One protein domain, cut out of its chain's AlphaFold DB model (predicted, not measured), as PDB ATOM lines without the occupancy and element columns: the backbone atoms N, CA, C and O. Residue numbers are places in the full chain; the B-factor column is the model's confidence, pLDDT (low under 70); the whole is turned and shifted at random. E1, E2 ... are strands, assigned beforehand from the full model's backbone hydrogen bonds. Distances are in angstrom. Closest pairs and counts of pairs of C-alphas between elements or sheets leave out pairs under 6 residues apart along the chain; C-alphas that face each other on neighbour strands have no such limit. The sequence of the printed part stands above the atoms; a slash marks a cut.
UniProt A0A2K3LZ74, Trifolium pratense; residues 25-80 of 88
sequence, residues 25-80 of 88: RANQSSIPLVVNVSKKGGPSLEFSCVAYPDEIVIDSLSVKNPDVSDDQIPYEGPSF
ATOM      1  N   ARG A  25      -9.608  26.692 -20.265       60.16
ATOM      2  CA  ARG A  25      -8.375  27.425 -20.623       60.16
ATOM      3  C   ARG A  25      -8.381  27.969 -22.049       60.16
ATOM      4  O   ARG A  25      -7.806  29.028 -22.302       60.16
ATOM      5  N   ALA A  26      -9.017  27.272 -22.993       62.38
ATOM      6  CA  ALA A  26      -9.028  27.667 -24.404       62.38
ATOM      7  C   ALA A  26      -9.776  28.992 -24.655       62.38
ATOM      8  O   ALA A  26      -9.529  29.659 -25.661       62.38
ATOM      9  N   ASN A  27     -10.660  29.391 -23.732       67.81
ATOM     10  CA  ASN A  27     -11.427  30.636 -23.806       67.81
ATOM     11  C   ASN A  27     -10.813  31.785 -22.989       67.81
ATOM     12  O   ASN A  27     -11.301  32.918 -23.052       67.81
ATOM     13  N   GLN A  28      -9.751  31.522 -22.228       79.69
ATOM     14  CA  GLN A  28      -9.078  32.530 -21.418       79.69
ATOM     15  C   GLN A  28      -7.995  33.259 -22.222       79.69
ATOM     16  O   GLN A  28      -7.353  32.709 -23.115       79.69
ATOM     17  N   SER A  29      -7.780  34.538 -21.904       87.94
ATOM     18  CA  SER A  29      -6.674  35.298 -22.495       87.94
ATOM     19  C   SER A  29      -5.347  34.787 -21.941       87.94
ATOM     20  O   SER A  29      -5.153  34.811 -20.729       87.94
ATOM     21  N   SER A  30      -4.433  34.376 -22.820       90.00
ATOM     22  CA  SER A  30      -3.105  33.901 -22.439       90.00
ATOM     23  C   SER A  30      -1.988  34.689 -23.120       90.00
ATOM     24  O   SER A  30      -2.173  35.287 -24.185       90.00
ATOM     25  N   ILE A  31      -0.819  34.727 -22.476       93.38
ATOM     26  CA  ILE A  31       0.373  35.409 -22.988       93.38
ATOM     27  C   ILE A  31       1.564  34.443 -22.922       93.38
ATOM     28  O   ILE A  31       1.920  34.012 -21.824       93.38
ATOM     29  N   PRO A  32       2.212  34.119 -24.057       92.25
ATOM     30  CA  PRO A  32       3.459  33.363 -24.052       92.25
ATOM     31  C   PRO A  32       4.608  34.241 -23.542       92.25
ATOM     32  O   PRO A  32       4.762  35.395 -23.953       92.25
ATOM     33  N   LEU A  33       5.425  33.694 -22.647       92.81
ATOM     34  CA  LEU A  33       6.500  34.394 -21.949       92.81
ATOM     35  C   LEU A  33       7.760  33.525 -21.887       92.81
ATOM     36  O   LEU A  33       7.693  32.301 -21.806       92.81
ATOM     37  N   VAL A  34       8.921  34.182 -21.857       92.00
ATOM     38  CA  VAL A  34      10.210  33.533 -21.591       92.00
ATOM     39  C   VAL A  34      10.822  34.150 -20.341       92.00
ATOM     40  O   VAL A  34      11.027  35.365 -20.277       92.00
ATOM     41  N   VAL A  35      11.123  33.316 -19.347       91.38
ATOM     42  CA  VAL A  35      11.730  33.736 -18.077       91.38
ATOM     43  C   VAL A  35      13.176  33.278 -18.043       91.38
ATOM     44  O   VAL A  35      13.446  32.088 -18.152       91.38
ATOM     45  N   ASN A  36      14.112  34.208 -17.846       90.69
ATOM     46  CA  ASN A  36      15.528  33.889 -17.690       90.69
ATOM     47  C   ASN A  36      16.014  34.241 -16.279       90.69
ATOM     48  O   ASN A  36      15.939  35.395 -15.848       90.69
ATOM     49  N   VAL A  37      16.537  33.244 -15.572       90.06
ATOM     50  CA  VAL A  37      17.126  33.368 -14.242       90.06
ATOM     51  C   VAL A  37      18.627  33.166 -14.368       90.06
ATOM     52  O   VAL A  37      19.097  32.051 -14.572       90.06
ATOM     53  N   SER A  38      19.394  34.241 -14.208       88.38
ATOM     54  CA  SER A  38      20.856  34.191 -14.279       88.38
ATOM     55  C   SER A  38      21.493  34.402 -12.910       88.38
ATOM     56  O   SER A  38      21.083  35.255 -12.119       88.38
ATOM     57  N   LYS A  39      22.538  33.622 -12.623       86.38
ATOM     58  CA  LYS A  39      23.402  33.822 -11.457       86.38
ATOM     59  C   LYS A  39      24.732  34.408 -11.913       86.38
ATOM     60  O   LYS A  39      25.341  33.918 -12.860       86.38
ATOM     61  N   LYS A  40      25.229  35.437 -11.216       86.44
ATOM     62  CA  LYS A  40      26.528  36.050 -11.538       86.44
ATOM     63  C   LYS A  40      27.641  34.994 -11.503       86.44
ATOM     64  O   LYS A  40      27.910  34.429 -10.446       86.44
ATOM     65  N   GLY A  41      28.288  34.775 -12.651       78.88
ATOM     66  CA  GLY A  41      29.371  33.797 -12.809       78.88
ATOM     67  C   GLY A  41      28.917  32.337 -12.715       78.88
ATOM     68  O   GLY A  41      29.730  31.482 -12.387       78.88
ATOM     69  N   GLY A  42      27.630  32.059 -12.924       82.69
ATOM     70  CA  GLY A  42      27.066  30.715 -12.883       82.69
ATOM     71  C   GLY A  42      26.097  30.456 -14.039       82.69
ATOM     72  O   GLY A  42      25.926  31.314 -14.907       82.69
ATOM     73  N   PRO A  43      25.463  29.275 -14.054       83.75
ATOM     74  CA  PRO A  43      24.489  28.913 -15.075       83.75
ATOM     75  C   PRO A  43      23.279  29.850 -15.084       83.75
ATOM     76  O   PRO A  43      22.943  30.480 -14.075       83.75
ATOM     77  N   SER A  44      22.624  29.908 -16.238       87.75
ATOM     78  CA  SER A  44      21.337  30.566 -16.441       87.75
ATOM     79  C   SER A  44      20.262  29.520 -16.728       87.75
ATOM     80  O   SER A  44      20.510  28.565 -17.462       87.75
ATOM     81  N   LEU A  45      19.083  29.689 -16.137       89.00
ATOM     82  CA  LEU A  45      17.893  28.891 -16.420       89.00
ATOM     83  C   LEU A  45      16.953  29.692 -17.307       89.00
ATOM     84  O   LEU A  45      16.668  30.846 -17.003       89.00
ATOM     85  N   GLU A  46      16.429  29.068 -18.348       90.19
ATOM     86  CA  GLU A  46      15.418  29.647 -19.221       90.19
ATOM     87  C   GLU A  46      14.159  28.788 -19.170       90.19
ATOM     88  O   GLU A  46      14.236  27.579 -19.368       90.19
ATOM     89  N   PHE A  47      13.016  29.409 -18.902       89.75
ATOM     90  CA  PHE A  47      11.711  28.763 -18.903       89.75
ATOM     91  C   PHE A  47      10.873  29.333 -20.040       89.75
ATOM     92  O   PHE A  47      10.747  30.556 -20.150       89.75
ATOM     93  N   SER A  48      10.262  28.458 -20.829       89.94
ATOM     94  CA  SER A  48       9.174  28.828 -21.737       89.94
ATOM     95  C   SER A  48       7.865  28.584 -21.006       89.94
ATOM     96  O   SER A  48       7.674  27.498 -20.459       89.94
ATOM     97  N   CYS A  49       7.028  29.610 -20.907       90.62
ATOM     98  CA  CYS A  49       5.794  29.552 -20.134       90.62
ATOM     99  C   CYS A  49       4.636  30.192 -20.895       90.62
ATOM    100  O   CYS A  49       4.825  31.128 -21.677       90.62
ATOM    101  N   VAL A  50       3.423  29.792 -20.535       90.25
ATOM    102  CA  VAL A  50       2.188  30.486 -20.892       90.25
ATOM    103  C   VAL A  50       1.540  31.004 -19.614       90.25
ATOM    104  O   VAL A  50       1.265  30.243 -18.688       90.25
ATOM    105  N   ALA A  51       1.318  32.316 -19.544       89.81
ATOM    106  CA  ALA A  51       0.595  32.938 -18.441       89.81
ATOM    107  C   ALA A  51      -0.890  33.075 -18.780       89.81
ATOM    108  O   ALA A  51      -1.244  33.648 -19.814       89.81
ATOM    109  N   TYR A  52      -1.725  32.595 -17.870       89.62
ATOM    110  CA  TYR A  52      -3.166  32.804 -17.802       89.62
ATOM    111  C   TYR A  52      -3.472  33.792 -16.659       89.62
ATOM    112  O   TYR A  52      -2.571  34.141 -15.892       89.62
ATOM    113  N   PRO A  53      -4.715  34.285 -16.520       87.00
ATOM    114  CA  PRO A  53      -5.056  35.239 -15.464       87.00
ATOM    115  C   PRO A  53      -4.817  34.707 -14.043       87.00
ATOM    116  O   PRO A  53      -4.373  35.468 -13.185       87.00
ATOM    117  N   ASP A  54      -5.067  33.414 -13.821       83.88
ATOM    118  CA  ASP A  54      -5.024  32.786 -12.493       83.88
ATOM    119  C   ASP A  54      -3.843  31.813 -12.310       83.88
ATOM    120  O   ASP A  54      -3.588  31.346 -11.200       83.88
ATOM    121  N   GLU A  55      -3.087  31.515 -13.373       83.38
ATOM    122  CA  GLU A  55      -2.001  30.530 -13.334       83.38
ATOM    123  C   GLU A  55      -0.890  30.793 -14.361       83.38
ATOM    124  O   GLU A  55      -1.069  31.503 -15.352       83.38
ATOM    125  N   ILE A  56       0.275  30.179 -14.142       87.38
ATOM    126  CA  ILE A  56       1.372  30.141 -15.114       87.38
ATOM    127  C   ILE A  56       1.737  28.682 -15.363       87.38
ATOM    128  O   ILE A  56       2.110  27.962 -14.435       87.38
ATOM    129  N   VAL A  57       1.670  28.274 -16.627       85.94
ATOM    130  CA  VAL A  57       2.049  26.938 -17.087       85.94
ATOM    131  C   VAL A  57       3.467  26.997 -17.642       85.94
ATOM    132  O   VAL A  57       3.787  27.879 -18.436       85.94
ATOM    133  N   ILE A  58       4.329  26.073 -17.213       88.25
ATOM    134  CA  ILE A  58       5.693  25.923 -17.739       88.25
ATOM    135  C   ILE A  58       5.669  24.859 -18.835       88.25
ATOM    136  O   ILE A  58       5.376  23.700 -18.548       88.25
ATOM    137  N   ASP A  59       6.043  25.237 -20.055       83.81
ATOM    138  CA  ASP A  59       6.143  24.323 -21.197       83.81
ATOM    139  C   ASP A  59       7.482  23.578 -21.196       83.81
ATOM    140  O   ASP A  59       7.555  22.366 -21.404       83.81
ATOM    141  N   SER A  60       8.574  24.315 -20.967       84.69
ATOM    142  CA  SER A  60       9.933  23.771 -21.003       84.69
ATOM    143  C   SER A  60      10.897  24.552 -20.117       84.69
ATOM    144  O   SER A  60      10.687  25.728 -19.812       84.69
ATOM    145  N   LEU A  61      11.982  23.887 -19.714       87.50
ATOM    146  CA  LEU A  61      13.096  24.483 -18.981       87.50
ATOM    147  C   LEU A  61      14.402  24.090 -19.652       87.50
ATOM    148  O   LEU A  61      14.634  22.915 -19.892       87.50
ATOM    149  N   SER A  62      15.292  25.048 -19.868       85.50
ATOM    150  CA  SER A  62      16.658  24.769 -20.296       85.50
ATOM    151  C   SER A  62      17.689  25.378 -19.355       85.50
ATOM    152  O   SER A  62      17.467  26.421 -18.735       85.50
ATOM    153  N   VAL A  63      18.837  24.710 -19.236       85.81
ATOM    154  CA  VAL A  63      19.984  25.190 -18.456       85.81
ATOM    155  C   VAL A  63      21.128  25.528 -19.402       85.81
ATOM    156  O   VAL A  63      21.668  24.656 -20.084       85.81
ATOM    157  N   LYS A  64      21.516  26.804 -19.410       83.19
ATOM    158  CA  LYS A  64      22.628  27.349 -20.195       83.19
ATOM    159  C   LYS A  64      23.809  27.622 -19.270       83.19
ATOM    160  O   LYS A  64      23.715  28.417 -18.336       83.19
ATOM    161  N   ASN A  65      24.938  26.972 -19.529       77.88
ATOM    162  CA  ASN A  65      26.167  27.173 -18.766       77.88
ATOM    163  C   ASN A  65      27.059  28.197 -19.487       77.88
ATOM    164  O   ASN A  65      27.310  28.023 -20.676       77.88
ATOM    165  N   PRO A  66      27.583  29.227 -18.801       72.31
ATOM    166  CA  PRO A  66      28.412  30.257 -19.435       72.31
ATOM    167  C   PRO A  66      29.768  29.733 -19.940       72.31
ATOM    168  O   PRO A  66      30.336  30.315 -20.857       72.31
ATOM    169  N   ASP A  67      30.283  28.647 -19.356       68.88
ATOM    170  CA  ASP A  67      31.563  28.024 -19.732       68.88
ATOM    171  C   ASP A  67      31.446  27.039 -20.905       68.88
ATOM    172  O   ASP A  67      32.431  26.423 -21.315       68.88
ATOM    173  N   VAL A  68      30.234  26.845 -21.424       65.56
ATOM    174  CA  VAL A  68      29.949  25.856 -22.456       65.56
ATOM    175  C   VAL A  68      29.768  26.594 -23.782       65.56
ATOM    176  O   VAL A  68      28.944  27.496 -23.890       65.56
ATOM    177  N   SER A  69      30.595  26.249 -24.773       62.72
ATOM    178  CA  SER A  69      30.550  26.816 -26.128       62.72
ATOM    179  C   SER A  69      29.168  26.634 -26.764       62.72
ATOM    180  O   SER A  69      28.552  25.591 -26.556       62.72
ATOM    181  N   ASP A  70      28.743  27.591 -27.599       62.28
ATOM    182  CA  ASP A  70      27.452  27.594 -28.328       62.28
ATOM    183  C   ASP A  70      27.201  26.299 -29.140       62.28
ATOM    184  O   ASP A  70      26.068  25.940 -29.431       62.28
ATOM    185  N   ASP A  71      28.269  25.549 -29.439       61.84
ATOM    186  CA  ASP A  71      28.242  24.250 -30.118       61.84
ATOM    187  C   ASP A  71      27.730  23.068 -29.263       61.84
ATOM    188  O   ASP A  71      27.563  21.965 -29.789       61.84
ATOM    189  N   GLN A  72      27.510  23.234 -27.951       63.09
ATOM    190  CA  GLN A  72      26.951  22.171 -27.104       63.09
ATOM    191  C   GLN A  72      25.476  22.426 -26.804       63.09
ATOM    192  O   GLN A  72      25.081  23.507 -26.373       63.09
ATOM    193  N   ILE A  73      24.668  21.385 -26.991       67.38
ATOM    194  CA  ILE A  73      23.225  21.436 -26.773       67.38
ATOM    195  C   ILE A  73      22.962  21.636 -25.267       67.38
ATOM    196  O   ILE A  73      23.396  20.797 -24.468       67.38
ATOM    197  N   PRO A  74      22.284  22.727 -24.857       70.62
ATOM    198  CA  PRO A  74      21.926  22.942 -23.460       70.62
ATOM    199  C   PRO A  74      20.993  21.831 -22.970       70.62
ATOM    200  O   PRO A  74      20.214  21.266 -23.736       70.62
ATOM    201  N   TYR A  75      21.064  21.508 -21.680       78.25
ATOM    202  CA  TYR A  75      20.151  20.529 -21.094       78.25
ATOM    203  C   TYR A  75      18.720  21.078 -21.150       78.25
ATOM    204  O   TYR A  75      18.453  22.110 -20.541       78.25
ATOM    205  N   GLU A  76      17.829  20.390 -21.866       72.75
ATOM    206  CA  GLU A  76      16.447  20.818 -22.164       72.75
ATOM    207  C   GLU A  76      15.420  20.396 -21.096       72.75
ATOM    208  O   GLU A  76      14.213  20.535 -21.281       72.75
ATOM    209  N   GLY A  77      15.883  19.877 -19.957       68.00
ATOM    210  CA  GLY A  77      14.983  19.470 -18.885       68.00
ATOM    211  C   GLY A  77      14.155  18.218 -19.210       68.00
ATOM    212  O   GLY A  77      14.230  17.650 -20.300       68.00
ATOM    213  N   PRO A  78      13.399  17.707 -18.228       74.00
ATOM    214  CA  PRO A  78      12.369  16.703 -18.468       74.00
ATOM    215  C   PRO A  78      11.151  17.319 -19.180       74.00
ATOM    216  O   PRO A  78      10.962  18.530 -19.171       74.00
ATOM    217  N   SER A  79      10.279  16.481 -19.745       69.00
ATOM    218  CA  SER A  79       8.967  16.936 -20.220       69.00
ATOM    219  C   SER A  79       8.114  17.382 -19.028       69.00
ATOM    220  O   SER A  79       7.823  16.585 -18.130       69.00
ATOM    221  N   PHE A  80       7.726  18.655 -19.013       66.50
ATOM    222  CA  PHE A  80       6.854  19.232 -17.996       66.50
ATOM    223  C   PHE A  80       5.411  19.092 -18.462       66.50
ATOM    224  O   PHE A  80       4.877  19.977 -19.111       66.50
TER     225      PHE A  80
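Overview. This is residues 25 to 80 of the 88 residues of a protein of Trifolium pratense (UniProt A0A2K3LZ74). A single narrow, twisted sheet of three long strands, E1, E2 and E3, lies side by side as a ribbon, and a tail without named elements, residues 65 to 80, folds back along the E3 edge. The printed part has 56 residues, no named helix and three strands, 25 residues in all, under half. The order E1, E2, E3 is antiparallel throughout, a meander, each strand the antiparallel neighbour of the one before; the class is all strand. The whole is loose, with a radius of gyration of the C-alphas of 13.8 A, and elongated, spanning 43 by 22 by 15 A.

Arrangement. E1, residues 31 to 38, and E2, residues 44 to 51, form a hairpin at 162 degrees, with N 35 and O 47 2.9 A apart, within hydrogen-bond range. E2 and E3, residues 56 to 64, form another at 162 degrees, with N 46 and O 62 at 2.9 A. E3 bends by 67 degrees at residue 59.

Along the chain. E1 runs 22.3 A from C-alpha 31 at (0.373, 35.409, -22.988), E2 21.0 A, and E3 22.0 A to C-alpha 64 at (22.628, 27.349, -20.195).

Size, cuts and confidence. The farthest C-alphas, Asn 27 and Asp 67, are 43.3 A apart. The printed part has no cut, and both links are tight. Residues 25 to 27, 67 to 73, 77 and 79 to 80 have pLDDT under 70.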